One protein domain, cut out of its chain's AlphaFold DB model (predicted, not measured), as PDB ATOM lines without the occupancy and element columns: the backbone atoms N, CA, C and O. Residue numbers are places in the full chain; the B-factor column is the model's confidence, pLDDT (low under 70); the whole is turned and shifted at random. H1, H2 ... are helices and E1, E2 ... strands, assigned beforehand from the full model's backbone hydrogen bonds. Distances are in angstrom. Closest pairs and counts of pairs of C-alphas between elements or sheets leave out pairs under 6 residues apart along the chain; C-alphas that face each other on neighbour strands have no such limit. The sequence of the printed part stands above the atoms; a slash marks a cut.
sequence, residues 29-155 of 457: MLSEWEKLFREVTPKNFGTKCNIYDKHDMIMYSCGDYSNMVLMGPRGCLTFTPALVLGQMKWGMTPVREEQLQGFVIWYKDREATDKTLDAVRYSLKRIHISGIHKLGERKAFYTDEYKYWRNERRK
ATOM      1  N   MET A  29     190.968 148.815 189.050       69.00
ATOM      2  CA  MET A  29     190.802 149.497 187.767       69.00
ATOM      3  C   MET A  29     189.534 150.358 187.768       69.00
ATOM      4  O   MET A  29     188.586 150.095 188.505       69.00
ATOM      5  N   LEU A  30     189.502 151.404 186.934       66.25
ATOM      6  CA  LEU A  30     188.375 152.345 186.879       66.25
ATOM      7  C   LEU A  30     187.034 151.635 186.606       66.25
ATOM      8  O   LEU A  30     186.027 151.976 187.213       66.25
ATOM      9  N   SER A  31     187.039 150.606 185.756       71.00
ATOM     10  CA  SER A  31     185.861 149.790 185.434       71.00
ATOM     11  C   SER A  31     185.329 148.993 186.630       71.00
ATOM     12  O   SER A  31     184.120 148.832 186.792       71.00
ATOM     13  N   GLU A  32     186.219 148.516 187.500       70.31
ATOM     14  CA  GLU A  32     185.850 147.814 188.731       70.31
ATOM     15  C   GLU A  32     185.272 148.787 189.764       70.31
ATOM     16  O   GLU A  32     184.270 148.471 190.407       70.31
ATOM     17  N   TRP A  33     185.839 149.996 189.866       67.31
ATOM     18  CA  TRP A  33     185.261 151.079 190.665       67.31
ATOM     19  C   TRP A  33     183.867 151.454 190.182       67.31
ATOM     20  O   TRP A  33     182.949 151.575 190.988       67.31
ATOM     21  N   GLU A  34     183.692 151.621 188.875       69.69
ATOM     22  CA  GLU A  34     182.417 152.008 188.282       69.69
ATOM     23  C   GLU A  34     181.330 150.957 188.537       69.69
ATOM     24  O   GLU A  34     180.210 151.300 188.922       69.69
ATOM     25  N   LYS A  35     181.674 149.669 188.418       72.25
ATOM     26  CA  LYS A  35     180.783 148.565 188.784       72.25
ATOM     27  C   LYS A  35     180.414 148.608 190.268       72.25
ATOM     28  O   LYS A  35     179.235 148.519 190.605       72.25
ATOM     29  N   LEU A  36     181.401 148.816 191.142       64.12
ATOM     30  CA  LEU A  36     181.176 148.939 192.580       64.12
ATOM     31  C   LEU A  36     180.219 150.102 192.886       64.12
ATOM     32  O   LEU A  36     179.246 149.915 193.606       64.12
ATOM     33  N   PHE A  37     180.442 151.282 192.299       63.78
ATOM     34  CA  PHE A  37     179.607 152.466 192.523       63.78
ATOM     35  C   PHE A  37     178.178 152.318 191.989       63.78
ATOM     36  O   PHE A  37     177.261 152.861 192.599       63.78
ATOM     37  N   ARG A  38     177.960 151.565 190.903       67.62
ATOM     38  CA  ARG A  38     176.608 151.261 190.397       67.62
ATOM     39  C   ARG A  38     175.842 150.284 191.298       67.62
ATOM     40  O   ARG A  38     174.623 150.367 191.388       67.62
ATOM     41  N   GLU A  39     176.542 149.380 191.983       62.78
ATOM     42  CA  GLU A  39     175.957 148.398 192.914       62.78
ATOM     43  C   GLU A  39     175.792 148.945 194.351       62.78
ATOM     44  O   GLU A  39     175.146 148.330 195.214       62.78
ATOM     45  N   VAL A  40     176.367 150.121 194.623       55.66
ATOM     46  CA  VAL A  40     176.259 150.823 195.902       55.66
ATOM     47  C   VAL A  40     174.850 151.400 196.056       55.66
ATOM     48  O   VAL A  40     174.489 152.422 195.484       55.66
ATOM     49  N   THR A  41     174.050 150.760 196.906       54.44
ATOM     50  CA  THR A  41     172.769 151.302 197.380       54.44
ATOM     51  C   THR A  41     172.928 151.885 198.790       54.44
ATOM     52  O   THR A  41     173.847 151.488 199.516       54.44
ATOM     53  N   PRO A  42     172.013 152.754 199.264       49.66
ATOM     54  CA  PRO A  42     172.005 153.213 200.657       49.66
ATOM     55  C   PRO A  42     171.969 152.078 201.696       49.66
ATOM     56  O   PRO A  42     172.383 152.283 202.833       49.66
ATOM     57  N   LYS A  43     171.491 150.883 201.315       46.06
ATOM     58  CA  LYS A  43     171.480 149.682 202.166       46.06
ATOM     59  C   LYS A  43     172.840 148.976 202.221       46.06
ATOM     60  O   LYS A  43     173.129 148.306 203.208       46.06
ATOM     61  N   ASN A  44     173.671 149.144 201.191       45.62
ATOM     62  CA  ASN A  44     174.932 148.418 201.010       45.62
ATOM     63  C   ASN A  44     176.158 149.302 201.310       45.62
ATOM     64  O   ASN A  44     177.260 148.792 201.505       45.62
ATOM     65  N   PHE A  45     175.975 150.625 201.368       51.22
ATOM     66  CA  PHE A  45     177.017 151.585 201.720       51.22
ATOM     67  C   PHE A  45     177.054 151.853 203.226       51.22
ATOM     68  O   PHE A  45     176.299 152.666 203.761       51.22
ATOM     69  N   GLY A  46     177.968 151.191 203.928       54.59
ATOM     70  CA  GLY A  46     178.238 151.485 205.331       54.59
ATOM     71  C   GLY A  46     179.282 152.589 205.475       54.59
ATOM     72  O   GLY A  46     180.468 152.329 205.323       54.59
ATOM     73  N   THR A  47     178.888 153.803 205.868       53.06
ATOM     74  CA  THR A  47     179.845 154.874 206.234       53.06
ATOM     75  C   THR A  47     180.480 154.675 207.616       53.06
ATOM     76  O   THR A  47     181.107 155.591 208.142       53.06
ATOM     77  N   LYS A  48     180.245 153.529 208.268       58.44
ATOM     78  CA  LYS A  48     180.553 153.310 209.686       58.44
ATOM     79  C   LYS A  48     181.805 152.462 209.841       58.44
ATOM     80  O   LYS A  48     181.872 151.344 209.339       58.44
ATOM     81  N   CYS A  49     182.793 153.002 210.545       56.34
ATOM     82  CA  CYS A  49     184.075 152.357 210.773       56.34
ATOM     83  C   CYS A  49     184.031 151.542 212.074       56.34
ATOM     84  O   CYS A  49     183.950 152.114 213.157       56.34
ATOM     85  N   ASN A  50     184.129 150.212 211.973       56.78
ATOM     86  CA  ASN A  50     184.131 149.309 213.137       56.78
ATOM     87  C   ASN A  50     185.401 149.431 214.004       56.78
ATOM     88  O   ASN A  50     185.422 148.951 215.131       56.78
ATOM     89  N   ILE A  51     186.463 150.076 213.500       58.34
ATOM     90  CA  ILE A  51     187.746 150.226 214.215       58.34
ATOM     91  C   ILE A  51     187.570 151.041 215.507       58.34
ATOM     92  O   ILE A  51     188.286 150.822 216.478       58.34
ATOM     93  N   TYR A  52     186.597 151.955 215.544       58.22
ATOM     94  CA  TYR A  52     186.400 152.870 216.670       58.22
ATOM     95  C   TYR A  52     185.337 152.404 217.679       58.22
ATOM     96  O   TYR A  52     185.074 153.105 218.653       58.22
ATOM     97  N   ASP A  53     184.793 151.192 217.513       61.34
ATOM     98  CA  ASP A  53     183.792 150.605 218.418       61.34
ATOM     99  C   ASP A  53     184.327 150.340 219.837       61.34
ATOM    100  O   ASP A  53     183.555 150.050 220.746       61.34
ATOM    101  N   LYS A  54     185.642 150.432 220.058       59.66
ATOM    102  CA  LYS A  54     186.283 150.199 221.364       59.66
ATOM    103  C   LYS A  54     186.646 151.488 222.116       59.66
ATOM    104  O   LYS A  54     187.196 151.411 223.209       59.66
ATOM    105  N   HIS A  55     186.375 152.668 221.548       66.50
ATOM    106  CA  HIS A  55     186.766 153.952 222.139       66.50
ATOM    107  C   HIS A  55     185.557 154.714 222.695       66.50
ATOM    108  O   HIS A  55     184.812 155.369 221.964       66.50
ATOM    109  N   ASP A  56     185.353 154.634 224.010       71.44
ATOM    110  CA  ASP A  56     184.192 155.229 224.704       71.44
ATOM    111  C   ASP A  56     184.312 156.745 224.921       71.44
ATOM    112  O   ASP A  56     183.378 157.394 225.395       71.44
ATOM    113  N   MET A  57     185.456 157.309 224.535       79.12
ATOM    114  CA  MET A  57     185.859 158.688 224.762       79.12
ATOM    115  C   MET A  57     186.479 159.269 223.485       79.12
ATOM    116  O   MET A  57     187.379 158.662 222.903       79.12
ATOM    117  N   ILE A  58     186.023 160.451 223.061       78.25
ATOM    118  CA  ILE A  58     186.480 161.150 221.851       78.25
ATOM    119  C   ILE A  58     186.963 162.556 222.211       78.25
ATOM    120  O   ILE A  58     186.293 163.286 222.941       78.25
ATOM    121  N   MET A  59     188.111 162.959 221.665       85.12
ATOM    122  CA  MET A  59     188.570 164.351 221.716       85.12
ATOM    123  C   MET A  59     187.635 165.227 220.878       85.12
ATOM    124  O   MET A  59     187.510 165.027 219.670       85.12
ATOM    125  N   TYR A  60     186.950 166.165 221.527       84.81
ATOM    126  CA  TYR A  60     185.818 166.872 220.928       84.81
ATOM    127  C   TYR A  60     186.079 168.363 220.699       84.81
ATOM    128  O   TYR A  60     185.577 168.933 219.733       84.81
ATOM    129  N   SER A  61     186.878 168.999 221.557       87.19
ATOM    130  CA  SER A  61     187.249 170.409 221.420       87.19
ATOM    131  C   SER A  61     188.537 170.740 222.184       87.19
ATOM    132  O   SER A  61     189.002 169.944 223.007       87.19
ATOM    133  N   CYS A  62     189.130 171.910 221.924       87.75
ATOM    134  CA  CYS A  62     190.375 172.359 222.558       87.75
ATOM    135  C   CYS A  62     190.194 173.719 223.232       87.75
ATOM    136  O   CYS A  62     190.000 174.716 222.543       87.75
ATOM    137  N   GLY A  63     190.341 173.781 224.557       85.94
ATOM    138  CA  GLY A  63     190.277 175.025 225.323       85.94
ATOM    139  C   GLY A  63     189.015 175.819 225.005       85.94
ATOM    140  O   GLY A  63     187.911 175.308 225.187       85.94
ATOM    141  N   ASP A  64     189.207 177.034 224.497       82.56
ATOM    142  CA  ASP A  64     188.131 177.972 224.169       82.56
ATOM    143  C   ASP A  64     187.633 177.830 222.714       82.56
ATOM    144  O   ASP A  64     186.682 178.496 222.311       82.56
ATOM    145  N   TYR A  65     188.228 176.934 221.916       84.62
ATOM    146  CA  TYR A  65     187.770 176.634 220.560       84.62
ATOM    147  C   TYR A  65     186.703 175.538 220.562       84.62
ATOM    148  O   TYR A  65     186.869 174.481 221.168       84.62
ATOM    149  N   SER A  66     185.632 175.758 219.796       82.06
ATOM    150  CA  SER A  66     184.513 174.821 219.600       82.06
ATOM    151  C   SER A  66     184.883 173.569 218.779       82.06
ATOM    152  O   SER A  66     184.128 172.591 218.755       82.06
ATOM    153  N   ASN A  67     186.053 173.600 218.134       87.75
ATOM    154  CA  ASN A  67     186.613 172.567 217.270       87.75
ATOM    155  C   ASN A  67     187.956 172.054 217.806       87.75
ATOM    156  O   ASN A  67     188.608 172.694 218.634       87.75
ATOM    157  N   MET A  68     188.394 170.899 217.307       87.56
ATOM    158  CA  MET A  68     189.720 170.368 217.607       87.56
ATOM    159  C   MET A  68     190.761 171.032 216.714       87.56
ATOM    160  O   MET A  68     190.594 171.071 215.495       87.56
ATOM    161  N   VAL A  69     191.852 171.508 217.310       86.75
ATOM    162  CA  VAL A  69     192.971 172.094 216.564       86.75
ATOM    163  C   VAL A  69     194.003 171.012 216.249       86.75
ATOM    164  O   VAL A  69     194.380 170.223 217.113       86.75
ATOM    165  N   LEU A  70     194.490 170.982 215.013       82.38
ATOM    166  CA  LEU A  70     195.608 170.159 214.571       82.38
ATOM    167  C   LEU A  70     196.750 171.076 214.151       82.38
ATOM    168  O   LEU A  70     196.587 171.906 213.260       82.38
ATOM    169  N   MET A  71     197.913 170.915 214.783       81.56
ATOM    170  CA  MET A  71     199.141 171.581 214.351       81.56
ATOM    171  C   MET A  71     199.982 170.636 213.506       81.56
ATOM    172  O   MET A  71     200.198 169.480 213.869       81.56
ATOM    173  N   GLY A  72     200.486 171.149 212.390       79.12
ATOM    174  CA  GLY A  72     201.431 170.456 211.534       79.12
ATOM    175  C   GLY A  72     202.562 171.382 211.090       79.12
ATOM    176  O   GLY A  72     202.521 172.582 211.341       79.12
ATOM    177  N   PRO A  73     203.567 170.861 210.369       76.12
ATOM    178  CA  PRO A  73     204.754 171.633 209.984       76.12
ATOM    179  C   PRO A  73     204.471 172.865 209.110       76.12
ATOM    180  O   PRO A  73     205.340 173.714 208.951       76.12
ATOM    181  N   ARG A  74     203.287 172.942 208.491       77.25
ATOM    182  CA  ARG A  74     202.902 174.029 207.580       77.25
ATOM    183  C   ARG A  74     201.960 175.058 208.211       77.25
ATOM    184  O   ARG A  74     201.767 176.115 207.621       77.25
ATOM    185  N   GLY A  75     201.394 174.770 209.378       83.19
ATOM    186  CA  GLY A  75     200.368 175.608 209.983       83.19
ATOM    187  C   GLY A  75     199.473 174.838 210.942       83.19
ATOM    188  O   GLY A  75     199.733 173.674 211.265       83.19
ATOM    189  N   CYS A  76     198.390 175.476 211.370       85.19
ATOM    190  CA  CYS A  76     197.340 174.837 212.152       85.19
ATOM    191  C   CYS A  76     195.983 174.932 211.454       85.19
ATOM    192  O   CYS A  76     195.683 175.894 210.756       85.19
ATOM    193  N   LEU A  77     195.166 173.899 211.629       87.00
ATOM    194  CA  LEU A  77     193.804 173.839 211.111       87.00
ATOM    195  C   LEU A  77     192.875 173.305 212.184       87.00
ATOM    196  O   LEU A  77     193.277 172.472 212.999       87.00
ATOM    197  N   THR A  78     191.626 173.741 212.172       86.31
ATOM    198  CA  THR A  78     190.591 173.109 212.988       86.31
ATOM    199  C   THR A  78     189.819 172.083 212.184       86.31
ATOM    200  O   THR A  78     189.428 172.359 211.052       86.31
ATOM    201  N   PHE A  79     189.511 170.941 212.792       85.06
ATOM    202  CA  PHE A  79     188.487 170.039 212.278       85.06
ATOM    203  C   PHE A  79     187.330 169.949 213.266       85.06
ATOM    204  O   PHE A  79     187.530 170.025 214.478       85.06
ATOM    205  N   THR A  80     186.126 169.767 212.735       86.81
ATOM    206  CA  THR A  80     184.886 169.688 213.508       86.81
ATOM    207  C   THR A  80     184.565 168.226 213.821       86.81
ATOM    208  O   THR A  80     184.048 167.521 212.945       86.81
ATOM    209  N   PRO A  81     184.817 167.721 215.047       81.12
ATOM    210  CA  PRO A  81     184.622 166.299 215.338       81.12
ATOM    211  C   PRO A  81     183.152 165.876 215.231       81.12
ATOM    212  O   PRO A  81     182.861 164.726 214.907       81.12
ATOM    213  N   ALA A  82     182.219 166.820 215.414       78.94
ATOM    214  CA  ALA A  82     180.780 166.599 215.284       78.94
ATOM    215  C   ALA A  82     180.373 166.015 213.913       78.94
ATOM    216  O   ALA A  82     179.472 165.180 213.836       78.94
ATOM    217  N   LEU A  83     181.074 166.383 212.832       79.00
ATOM    218  CA  LEU A  83     180.760 165.918 211.472       79.00
ATOM    219  C   LEU A  83     181.112 164.443 211.236       79.00
ATOM    220  O   LEU A  83     180.533 163.801 210.360       79.00
ATOM    221  N   VAL A  84     182.041 163.893 212.019       74.38
ATOM    222  CA  VAL A  84     182.539 162.519 211.856       74.38
ATOM    223  C   VAL A  84     181.966 161.544 212.890       74.38
ATOM    224  O   VAL A  84     182.177 160.336 212.774       74.38
ATOM    225  N   LEU A  85     181.163 162.025 213.848       76.12
ATOM    226  CA  LEU A  85     180.518 161.198 214.879       76.12
ATOM    227  C   LEU A  85     179.717 160.025 214.297       76.12
ATOM    228  O   LEU A  85     179.827 158.897 214.782       76.12
ATOM    229  N   GLY A  86     178.975 160.249 213.207       70.88
ATOM    230  CA  GLY A  86     178.183 159.194 212.568       70.88
ATOM    231  C   GLY A  86     179.022 158.063 211.972       70.88
ATOM    232  O   GLY A  86     178.567 156.918 211.948       70.88
ATOM    233  N   GLN A  87     180.252 158.356 211.534       68.38
ATOM    234  CA  GLN A  87     181.199 157.338 211.066       68.38
ATOM    235  C   GLN A  87     181.753 156.509 212.233       68.38
ATOM    236  O   GLN A  87     182.058 155.332 212.057       68.38
ATOM    237  N   MET A  88     181.813 157.098 213.431       69.44
ATOM    238  CA  MET A  88     182.258 156.462 214.676       69.44
ATOM    239  C   MET A  88     181.111 155.813 215.477       69.44
ATOM    240  O   MET A  88     181.296 155.455 216.634       69.44
ATOM    241  N   LYS A  89     179.921 155.656 214.874       70.62
ATOM    242  CA  LYS A  89     178.703 155.090 215.498       70.62
ATOM    243  C   LYS A  89     178.149 155.874 216.693       70.62
ATOM    244  O   LYS A  89     177.372 155.329 217.473       70.62
ATOM    245  N   TRP A  90     178.488 157.153 216.805       73.25
ATOM    246  CA  TRP A  90     177.876 158.060 217.772       73.25
ATOM    247  C   TRP A  90     176.606 158.686 217.200       73.25
ATOM    248  O   TRP A  90     176.479 158.850 215.980       73.25
ATOM    249  N   GLY A  91     175.657 159.019 218.080       71.50
ATOM    250  CA  GLY A  91     174.486 159.799 217.693       71.50
ATOM    251  C   GLY A  91     174.923 161.111 217.039       71.50
ATOM    252  O   GLY A  91     175.790 161.809 217.560       71.50
ATOM    253  N   MET A  92     174.366 161.429 215.869       69.25
ATOM    254  CA  MET A  92     174.626 162.709 215.210       69.25
ATOM    255  C   MET A  92     173.548 163.701 215.616       69.25
ATOM    256  O   MET A  92     172.381 163.472 215.312       69.25
ATOM    257  N   THR A  93     173.946 164.786 216.269       71.56
ATOM    258  CA  THR A  93     173.103 165.957 216.516       71.56
ATOM    259  C   THR A  93     173.407 167.049 215.483       71.56
ATOM    260  O   THR A  93     174.460 167.006 214.832       71.56
ATOM    261  N   PRO A  94     172.500 168.021 215.276       74.25
ATOM    262  CA  PRO A  94     172.777 169.175 214.427       74.25
ATOM    263  C   PRO A  94     174.066 169.890 214.856       74.25
ATOM    264  O   PRO A  94     174.247 170.211 216.032       74.25
ATOM    265  N   VAL A  95     174.967 170.137 213.902       78.75
ATOM    266  CA  VAL A  95     176.225 170.845 214.175       78.75
ATOM    267  C   VAL A  95     175.927 172.328 214.357       78.75
ATOM    268  O   VAL A  95     175.266 172.930 213.502       78.75
ATOM    269  N   ARG A  96     176.415 172.904 215.462       80.19
ATOM    270  CA  ARG A  96     176.234 174.327 215.763       80.19
ATOM    271  C   ARG A  96     177.020 175.190 214.783       80.19
ATOM    272  O   ARG A  96     178.056 174.767 214.269       80.19
ATOM    273  N   GLU A  97     176.542 176.398 214.526       79.44
ATOM    274  CA  GLU A  97     177.139 177.276 213.520       79.44
ATOM    275  C   GLU A  97     178.568 177.699 213.886       79.44
ATOM    276  O   GLU A  97     179.444 177.712 213.023       79.44
ATOM    277  N   GLU A  98     178.864 177.878 215.176       78.19
ATOM    278  CA  GLU A  98     180.209 178.218 215.662       78.19
ATOM    279  C   GLU A  98     181.222 177.090 215.413       78.19
ATOM    280  O   GLU A  98     182.426 177.328 215.334       78.19
ATOM    281  N   GLN A  99     180.760 175.843 215.286       77.69
ATOM    282  CA  GLN A  99     181.617 174.705 214.943       77.69
ATOM    283  C   GLN A  99     181.897 174.615 213.440       77.69
ATOM    284  O   GLN A  99     182.859 173.960 213.037       77.69
ATOM    285  N   LEU A 100     181.083 175.261 212.604       80.69
ATOM    286  CA  LEU A 100     181.254 175.272 211.151       80.69
ATOM    287  C   LEU A 100     182.182 176.386 210.670       80.69
ATOM    288  O   LEU A 100     182.709 176.271 209.569       80.69
ATOM    289  N   GLN A 101     182.387 177.430 211.481       80.31
ATOM    290  CA  GLN A 101     183.249 178.559 211.126       80.31
ATOM    291  C   GLN A 101     184.683 178.091 210.852       80.31
ATOM    292  O   GLN A 101     185.207 178.364 209.776       80.31
ATOM    293  N   GLY A 102     185.267 177.312 211.773       76.88
ATOM    294  CA  GLY A 102     186.627 176.777 211.651       76.88
ATOM    295  C   GLY A 102     187.697 177.845 211.370       76.88
ATOM    296  O   GLY A 102     187.414 179.027 211.224       76.88
ATOM    297  N   PHE A 103     188.963 177.445 211.317       80.81
ATOM    298  CA  PHE A 103     190.022 178.289 210.772       80.81
ATOM    299  C   PHE A 103     191.186 177.450 210.246       80.81
ATOM    300  O   PHE A 103     191.376 176.287 210.626       80.81
ATOM    301  N   VAL A 104     191.984 178.077 209.386       83.19
ATOM    302  CA  VAL A 104     193.273 177.579 208.906       83.19
ATOM    303  C   VAL A 104     194.266 178.726 209.027       83.19
ATOM    304  O   VAL A 104     193.982 179.820 208.558       83.19
ATOM    305  N   ILE A 105     195.405 178.484 209.668       81.00
ATOM    306  CA  ILE A 105     196.498 179.450 209.795       81.00
ATOM    307  C   ILE A 105     197.742 178.820 209.184       81.00
ATOM    308  O   ILE A 105     198.195 177.764 209.635       81.00
ATOM    309  N   TRP A 106     198.329 179.485 208.193       80.69
ATOM    310  CA  TRP A 106     199.586 179.065 207.579       80.69
ATOM    311  C   TRP A 106     200.765 179.807 208.205       80.69
ATOM    312  O   TRP A 106     200.761 181.030 208.314       80.69
ATOM    313  N   TYR A 107     201.825 179.080 208.578       80.31
ATOM    314  CA  TYR A 107     203.027 179.719 209.138       80.31
ATOM    315  C   TYR A 107     203.739 180.621 208.122       80.31
ATOM    316  O   TYR A 107     204.408 181.578 208.500       80.31
ATOM    317  N   LYS A 108     203.619 180.296 206.829       72.56
ATOM    318  CA  LYS A 108     204.320 180.997 205.747       72.56
ATOM    319  C   LYS A 108     203.710 182.351 205.399       72.56
ATOM    320  O   LYS A 108     204.451 183.235 204.984       72.56
ATOM    321  N   ASP A 109     202.413 182.525 205.623       69.19
ATOM    322  CA  ASP A 109     201.675 183.682 205.107       69.19
ATOM    323  C   ASP A 109     201.696 184.879 206.078       69.19
ATOM    324  O   ASP A 109     201.020 185.874 205.854       69.19
ATOM    325  N   ARG A 110     202.483 184.803 207.169       63.56
ATOM    326  CA  ARG A 110     202.578 185.802 208.262       63.56
ATOM    327  C   ARG A 110     201.237 186.200 208.909       63.56
ATOM    328  O   ARG A 110     201.227 187.066 209.777       63.56
ATOM    329  N   GLU A 111     200.135 185.531 208.568       64.25
ATOM    330  CA  GLU A 111     198.832 185.650 209.240       64.25
ATOM    331  C   GLU A 111     198.895 185.183 210.705       64.25
ATOM    332  O   GLU A 111     198.122 185.623 211.555       64.25
ATOM    333  N   ALA A 112     199.850 184.305 211.019       67.06
ATOM    334  CA  ALA A 112     200.108 183.823 212.364       67.06
ATOM    335  C   ALA A 112     200.884 184.866 213.188       67.06
ATOM    336  O   ALA A 112     202.098 185.001 213.051       67.06
ATOM    337  N   THR A 113     200.200 185.564 214.095       77.44
ATOM    338  CA  THR A 113     200.869 186.334 215.158       77.44
ATOM    339  C   THR A 113     201.310 185.407 216.294       77.44
ATOM    340  O   THR A 113     200.650 184.395 216.565       77.44
ATOM    341  N   ASP A 114     202.368 185.768 217.025       77.38
ATOM    342  CA  ASP A 114     202.814 185.001 218.201       77.38
ATOM    343  C   ASP A 114     201.679 184.814 219.220       77.38
ATOM    344  O   ASP A 114     201.481 183.719 219.740       77.38
ATOM    345  N   LYS A 115     200.825 185.835 219.392       81.25
ATOM    346  CA  LYS A 115     199.621 185.759 220.236       81.25
ATOM    347  C   LYS A 115     198.641 184.677 219.775       81.25
ATOM    348  O   LYS A 115     198.140 183.919 220.601       81.25
ATOM    349  N   THR A 116     198.364 184.582 218.472       79.62
ATOM    350  CA  THR A 116     197.467 183.544 217.931       79.62
ATOM    351  C   THR A 116     198.061 182.140 218.050       79.62
ATOM    352  O   THR A 116     197.338 181.195 218.360       79.62
ATOM    353  N   LEU A 117     199.378 181.991 217.877       81.56
ATOM    354  CA  LEU A 117     200.055 180.701 218.037       81.56
ATOM    355  C   LEU A 117     200.118 180.261 219.501       81.56
ATOM    356  O   LEU A 117     199.908 179.082 219.790       81.56
ATOM    357  N   ASP A 118     200.345 181.188 220.428       84.00
ATOM    358  CA  ASP A 118     200.342 180.898 221.859       84.00
ATOM    359  C   ASP A 118     198.938 180.592 222.383       84.00
ATOM    360  O   ASP A 118     198.788 179.664 223.179       84.00
ATOM    361  N   ALA A 119     197.897 181.265 221.876       83.06
ATOM    362  CA  ALA A 119     196.507 180.909 222.158       83.06
ATOM    363  C   ALA A 119     196.195 179.473 221.700       83.06
ATOM    364  O   ALA A 119     195.707 178.666 222.490       83.06
ATOM    365  N   VAL A 120     196.579 179.106 220.471       83.88
ATOM    366  CA  VAL A 120     196.421 177.736 219.955       83.88
ATOM    367  C   VAL A 120     197.185 176.715 220.808       83.88
ATOM    368  O   VAL A 120     196.627 175.682 221.186       83.88
ATOM    369  N   ARG A 121     198.447 176.999 221.160       83.62
ATOM    370  CA  ARG A 121     199.253 176.134 222.040       83.62
ATOM    371  C   ARG A 121     198.618 175.985 223.420       83.62
ATOM    372  O   ARG A 121     198.626 174.885 223.972       83.62
ATOM    373  N   TYR A 122     198.072 177.062 223.978       86.62
ATOM    374  CA  TYR A 122     197.398 177.042 225.270       86.62
ATOM    375  C   TYR A 122     196.112 176.210 225.219       86.62
ATOM    376  O   TYR A 122     195.910 175.342 226.068       86.62
ATOM    377  N   SER A 123     195.284 176.380 224.187       84.31
ATOM    378  CA  SER A 123     194.063 175.589 224.012       84.31
ATOM    379  C   SER A 123     194.348 174.097 223.816       84.31
ATOM    380  O   SER A 123     193.602 173.261 224.323       84.31
ATOM    381  N   LEU A 124     195.458 173.737 223.161       83.75
ATOM    382  CA  LEU A 124     195.893 172.344 223.003       83.75
ATOM    383  C   LEU A 124     196.336 171.676 224.309       83.75
ATOM    384  O   LEU A 124     196.284 170.454 224.407       83.75
ATOM    385  N   LYS A 125     196.717 172.447 225.334       84.88
ATOM    386  CA  LYS A 125     196.947 171.898 226.683       84.88
ATOM    387  C   LYS A 125     195.637 171.513 227.382       84.88
ATOM    388  O   LYS A 125     195.668 170.758 228.348       84.88
ATOM    389  N   ARG A 126     194.491 172.014 226.905       85.88
ATOM    390  CA  ARG A 126     193.157 171.830 227.498       85.88
ATOM    391  C   ARG A 126     192.229 171.078 226.542       85.88
ATOM    392  O   ARG A 126     191.225 171.614 226.082       85.88
ATOM    393  N   ILE A 127     192.566 169.832 226.218       88.19
ATOM    394  CA  ILE A 127     191.721 168.997 225.350       88.19
ATOM    395  C   ILE A 127     190.492 168.522 226.128       88.19
ATOM    396  O   ILE A 127     190.610 167.855 227.155       88.19
ATOM    397  N   HIS A 128     189.306 168.823 225.606       85.62
ATOM    398  CA  HIS A 128     188.049 168.335 226.151       85.62
ATOM    399  C   HIS A 128     187.669 167.011 225.494       85.62
ATOM    400  O   HIS A 128     187.493 166.907 224.276       85.62
ATOM    401  N   ILE A 129     187.506 165.994 226.333       85.88
ATOM    402  CA  ILE A 129     187.114 164.648 225.931       85.88
ATOM    403  C   ILE A 129     185.630 164.451 226.259       85.88
ATOM    404  O   ILE A 129     185.166 164.810 227.344       85.88
ATOM    405  N   SER A 130     184.880 163.900 225.308       82.12
ATOM    406  CA  SER A 130     183.449 163.622 225.437       82.12
ATOM    407  C   SER A 130     183.161 162.141 225.200       82.12
ATOM    408  O   SER A 130     183.699 161.546 224.269       82.12
ATOM    409  N   GLY A 131     182.313 161.558 226.045       77.94
ATOM    410  CA  GLY A 131     181.881 160.159 225.962       77.94
ATOM    411  C   GLY A 131     180.359 160.017 226.002       77.94
ATOM    412  O   GLY A 131     179.636 160.988 225.764       77.94
ATOM    413  N   ILE A 132     179.875 158.818 226.351       73.81
ATOM    414  CA  ILE A 132     178.452 158.409 226.289       73.81
ATOM    415  C   ILE A 132     177.530 159.397 227.007       73.81
ATOM    416  O   ILE A 132     176.499 159.788 226.467       73.81
ATOM    417  N   HIS A 133     177.946 159.900 228.168       74.81
ATOM    418  CA  HIS A 133     177.150 160.846 228.952       74.81
ATOM    419  C   HIS A 133     176.907 162.202 228.269       74.81
ATOM    420  O   HIS A 133     175.916 162.854 228.574       74.81
ATOM    421  N   LYS A 134     177.798 162.649 227.371       75.12
ATOM    422  CA  LYS A 134     177.697 163.962 226.703       75.12
ATOM    423  C   LYS A 134     177.236 163.867 225.250       75.12
ATOM    424  O   LYS A 134     176.541 164.759 224.780       75.12
ATOM    425  N   LEU A 135     177.646 162.817 224.539       72.62
ATOM    426  CA  LEU A 135     177.352 162.624 223.112       72.62
ATOM    427  C   LEU A 135     176.150 161.694 222.867       72.62
ATOM    428  O   LEU A 135     175.737 161.516 221.722       72.62
ATOM    429  N   GLY A 136     175.583 161.115 223.929       70.31
ATOM    430  CA  GLY A 136     174.487 160.154 223.863       70.31
ATOM    431  C   GLY A 136     174.951 158.729 223.557       70.31
ATOM    432  O   GLY A 136     176.130 158.457 223.319       70.31
ATOM    433  N   GLU A 137     174.000 157.797 223.576       66.69
ATOM    434  CA  GLU A 137     174.259 156.395 223.247       66.69
ATOM    435  C   GLU A 137     174.753 156.225 221.809       66.69
ATOM    436  O   GLU A 137     174.373 156.952 220.884       66.69
ATOM    437  N   ARG A 138     175.569 155.191 221.603       68.88
ATOM    438  CA  ARG A 138     176.004 154.793 220.269       68.88
ATOM    439  C   ARG A 138     174.825 154.238 219.483       68.88
ATOM    440  O   ARG A 138     174.396 153.109 219.704       68.88
ATOM    441  N   LYS A 139     174.294 155.034 218.555       61.69
ATOM    442  CA  LYS A 139     173.133 154.658 217.744       61.69
ATOM    443  C   LYS A 139     173.531 154.357 216.302       61.69
ATOM    444  O   LYS A 139     174.279 155.079 215.636       61.69
ATOM    445  N   ALA A 140     172.980 153.261 215.782       54.34
ATOM    446  CA  ALA A 140     173.167 152.847 214.395       54.34
ATOM    447  C   ALA A 140     172.407 153.739 213.390       54.34
ATOM    448  O   ALA A 140     172.675 153.649 212.192       54.34
ATOM    449  N   PHE A 141     171.565 154.663 213.852       59.69
ATOM    450  CA  PHE A 141     170.713 155.501 213.009       59.69
ATOM    451  C   PHE A 141     170.879 156.989 213.348       59.69
ATOM    452  O   PHE A 141     171.249 157.340 214.467       59.69
ATOM    453  N   TYR A 142     170.648 157.855 212.359       64.56
ATOM    454  CA  TYR A 142     170.680 159.312 212.522       64.56
ATOM    455  C   TYR A 142     169.445 159.799 213.286       64.56
ATOM    456  O   TYR A 142     168.360 159.256 213.053       64.56
ATOM    457  N   THR A 143     169.591 160.827 214.128       67.50
ATOM    458  CA  THR A 143     168.426 161.479 214.745       67.50
ATOM    459  C   THR A 143     167.625 162.234 213.684       67.50
ATOM    460  O   THR A 143     168.166 162.618 212.638       67.50
ATOM    461  N   ASP A 144     166.329 162.415 213.916       71.12
ATOM    462  CA  ASP A 144     165.453 163.058 212.937       71.12
ATOM    463  C   ASP A 144     165.777 164.552 212.782       71.12
ATOM    464  O   ASP A 144     165.733 165.075 211.669       71.12
ATOM    465  N   GLU A 145     166.266 165.202 213.842       73.50
ATOM    466  CA  GLU A 145     166.743 166.590 213.810       73.50
ATOM    467  C   GLU A 145     167.974 166.736 212.909       73.50
ATOM    468  O   GLU A 145     168.066 167.674 212.115       73.50
ATOM    469  N   TYR A 146     168.918 165.790 212.979       73.12
ATOM    470  CA  TYR A 146     170.081 165.789 212.094       73.12
ATOM    471  C   TYR A 146     169.692 165.507 210.638       73.12
ATOM    472  O   TYR A 146     170.240 166.126 209.723       73.12
ATOM    473  N   LYS A 147     168.736 164.597 210.392       73.19
ATOM    474  CA  LYS A 147     168.217 164.347 209.034       73.19
ATOM    475  C   LYS A 147     167.576 165.606 208.456       73.19
ATOM    476  O   LYS A 147     167.864 165.936 207.309       73.19
ATOM    477  N   TYR A 148     166.770 166.313 209.247       79.31
ATOM    478  CA  TYR A 148     166.161 167.580 208.852       79.31
ATOM    479  C   TYR A 148     167.226 168.637 208.533       79.31
ATOM    480  O   TYR A 148     167.285 169.129 207.409       79.31
ATOM    481  N   TRP A 149     168.154 168.888 209.463       81.06
ATOM    482  CA  TRP A 149     169.284 169.809 209.286       81.06
ATOM    483  C   TRP A 149     170.125 169.499 208.035       81.06
ATOM    484  O   TRP A 149     170.515 170.397 207.287       81.06
ATOM    485  N   ARG A 150     170.384 168.213 207.765       73.62
ATOM    486  CA  ARG A 150     171.118 167.760 206.575       73.62
ATOM    487  C   ARG A 150     170.311 167.978 205.298       73.62
ATOM    488  O   ARG A 150     170.889 168.355 204.280       73.62
ATOM    489  N   ASN A 151     169.013 167.691 205.327       76.44
ATOM    490  CA  ASN A 151     168.130 167.823 204.173       76.44
ATOM    491  C   ASN A 151     167.916 169.291 203.795       76.44
ATOM    492  O   ASN A 151     167.995 169.607 202.613       76.44
ATOM    493  N   GLU A 152     167.772 170.189 204.773       80.19
ATOM    494  CA  GLU A 152     167.737 171.641 204.548       80.19
ATOM    495  C   GLU A 152     168.987 172.126 203.804       80.19
ATOM    496  O   GLU A 152     168.888 172.862 202.830       80.19
ATOM    497  N   ARG A 153     170.172 171.622 204.174       71.81
ATOM    498  CA  ARG A 153     171.434 171.932 203.477       71.81
ATOM    499  C   ARG A 153     171.607 171.226 202.127       71.81
ATOM    500  O   ARG A 153     172.466 171.619 201.341       71.81
ATOM    501  N   ARG A 154     170.842 170.160 201.862       65.12
ATOM    502  CA  ARG A 154     170.835 169.431 200.580       65.12
ATOM    503  C   ARG A 154     169.880 170.031 199.554       65.12
ATOM    504  O   ARG A 154     170.071 169.763 198.367       65.12
ATOM    505  N   LYS A 155     168.880 170.810 199.978       60.34
ATOM    506  CA  LYS A 155     167.999 171.554 199.069       60.34
ATOM    507  C   LYS A 155     168.872 172.455 198.184       60.34
ATOM    508  O   LYS A 155     169.418 173.446 198.652       60.34
TER     509      LYS A 155
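What this domain is: This is residues 29 to 155 of the 457 residues of an uncharacterized protein of Lupinus albus (UniProt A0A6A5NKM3). Two small groups of strands, the three-stranded sheet E2 E3 E4 and the pair E1 E5, meet in a loose corner where the end of E1 comes beside the start of E2, and helix H4 covers one face of the three-stranded sheet. H3 only grazes that sheet, H6 touches no helix, and residues 29 to 36, most of them in H1, stick out far from the strands together with residues 38 to 44. The printed part has 127 residues with six named helices and five named strands, in the order H1 E1 E2 E3 H2 H3 E4 H4 E5 H5 H6; both sheets are antiparallel, in the orders E2 - E3 - E4 and E1 - E5, and the class is mixed, helices and strands. The whole is loose, with a radius of gyration of the C-alphas of 18.0 A, and spans 52 by 41 by 33 A.

How they stand to each other: Begin at the sheet. E2, residues 68 to 72, and E3, residues 75 to 79, form a hairpin, antiparallel at 152 degrees; look for N 70 and O 77, 2.8 A apart and within hydrogen-bond range. On the other side of E3 find E4, residues 104 to 106, antiparallel to it at 171 degrees, with N 105 and O 76 at 2.8 A. H4, residues 114 to 124, is on this sheet at a height over the sheet of 9.9 A. It lies over E2 and, only just, over E4, where 3 of its C-alphas fall. On the local plane it stands at 57 degrees to E2, only just slantwise to the strands. The closest C-alphas of E2 and H4 are those of Val 69 and Leu 124, 7.1 A apart. H3, residues 97 to 101, only grazes the sheet with its residues 99 to 101. E1, residues 57 to 62, touches E2, with 6 pairs of C-alphas within 8 A; their closest C-alphas, those of Ser 61 and Met 68, are 4.5 A apart. Its antiparallel neighbour is E5, residues 127 to 131, at 145 degrees, with N 58 and O 130 at 2.8 A and N 128 and O 61 at 2.8 A. H5, residues 132 to 135, follows E5 directly. H2, residues 85 to 88, H6, residues 144 to 154, and H1, residues 30 to 39, are not on the three-stranded sheet, and H6 is apart from H1, H2 and H3, for instance. In H1, H3, H4 and H6 every O i to N i+4 pair is within hydrogen-bond range; H2 and H5 are too short for such a pair.

Where its parts are: Find C-alpha 30 at (188.375, 152.345, 186.879), where H1 begins its 14.4 A. E1 runs 14.6 A, E2 13.2 A and E3 13.3 A, from C-alpha 75 at (200.368, 175.608, 209.983). The short H2 and H3 come next, then E4. H4 measures 15.2 A, E5 13.2 A, and after the short H5 you reach H6, 14.9 A long, ending at C-alpha 154 at (170.835, 169.431, 200.580).

The domain as a whole: The two C-alphas farthest apart are those of Lys 35 and Lys 115, 52.2 A. Without the stretches that stand free, the body has 112 residues and spans 44 by 35 by 29 A. The printed part has no cut. The link from H1 to E1, 17 residues, is long. The mean pLDDT of the printed part is 73.9; look for values under 70 at 40 residues, among them 36 to 55, 109 to 112 and 137 to 143.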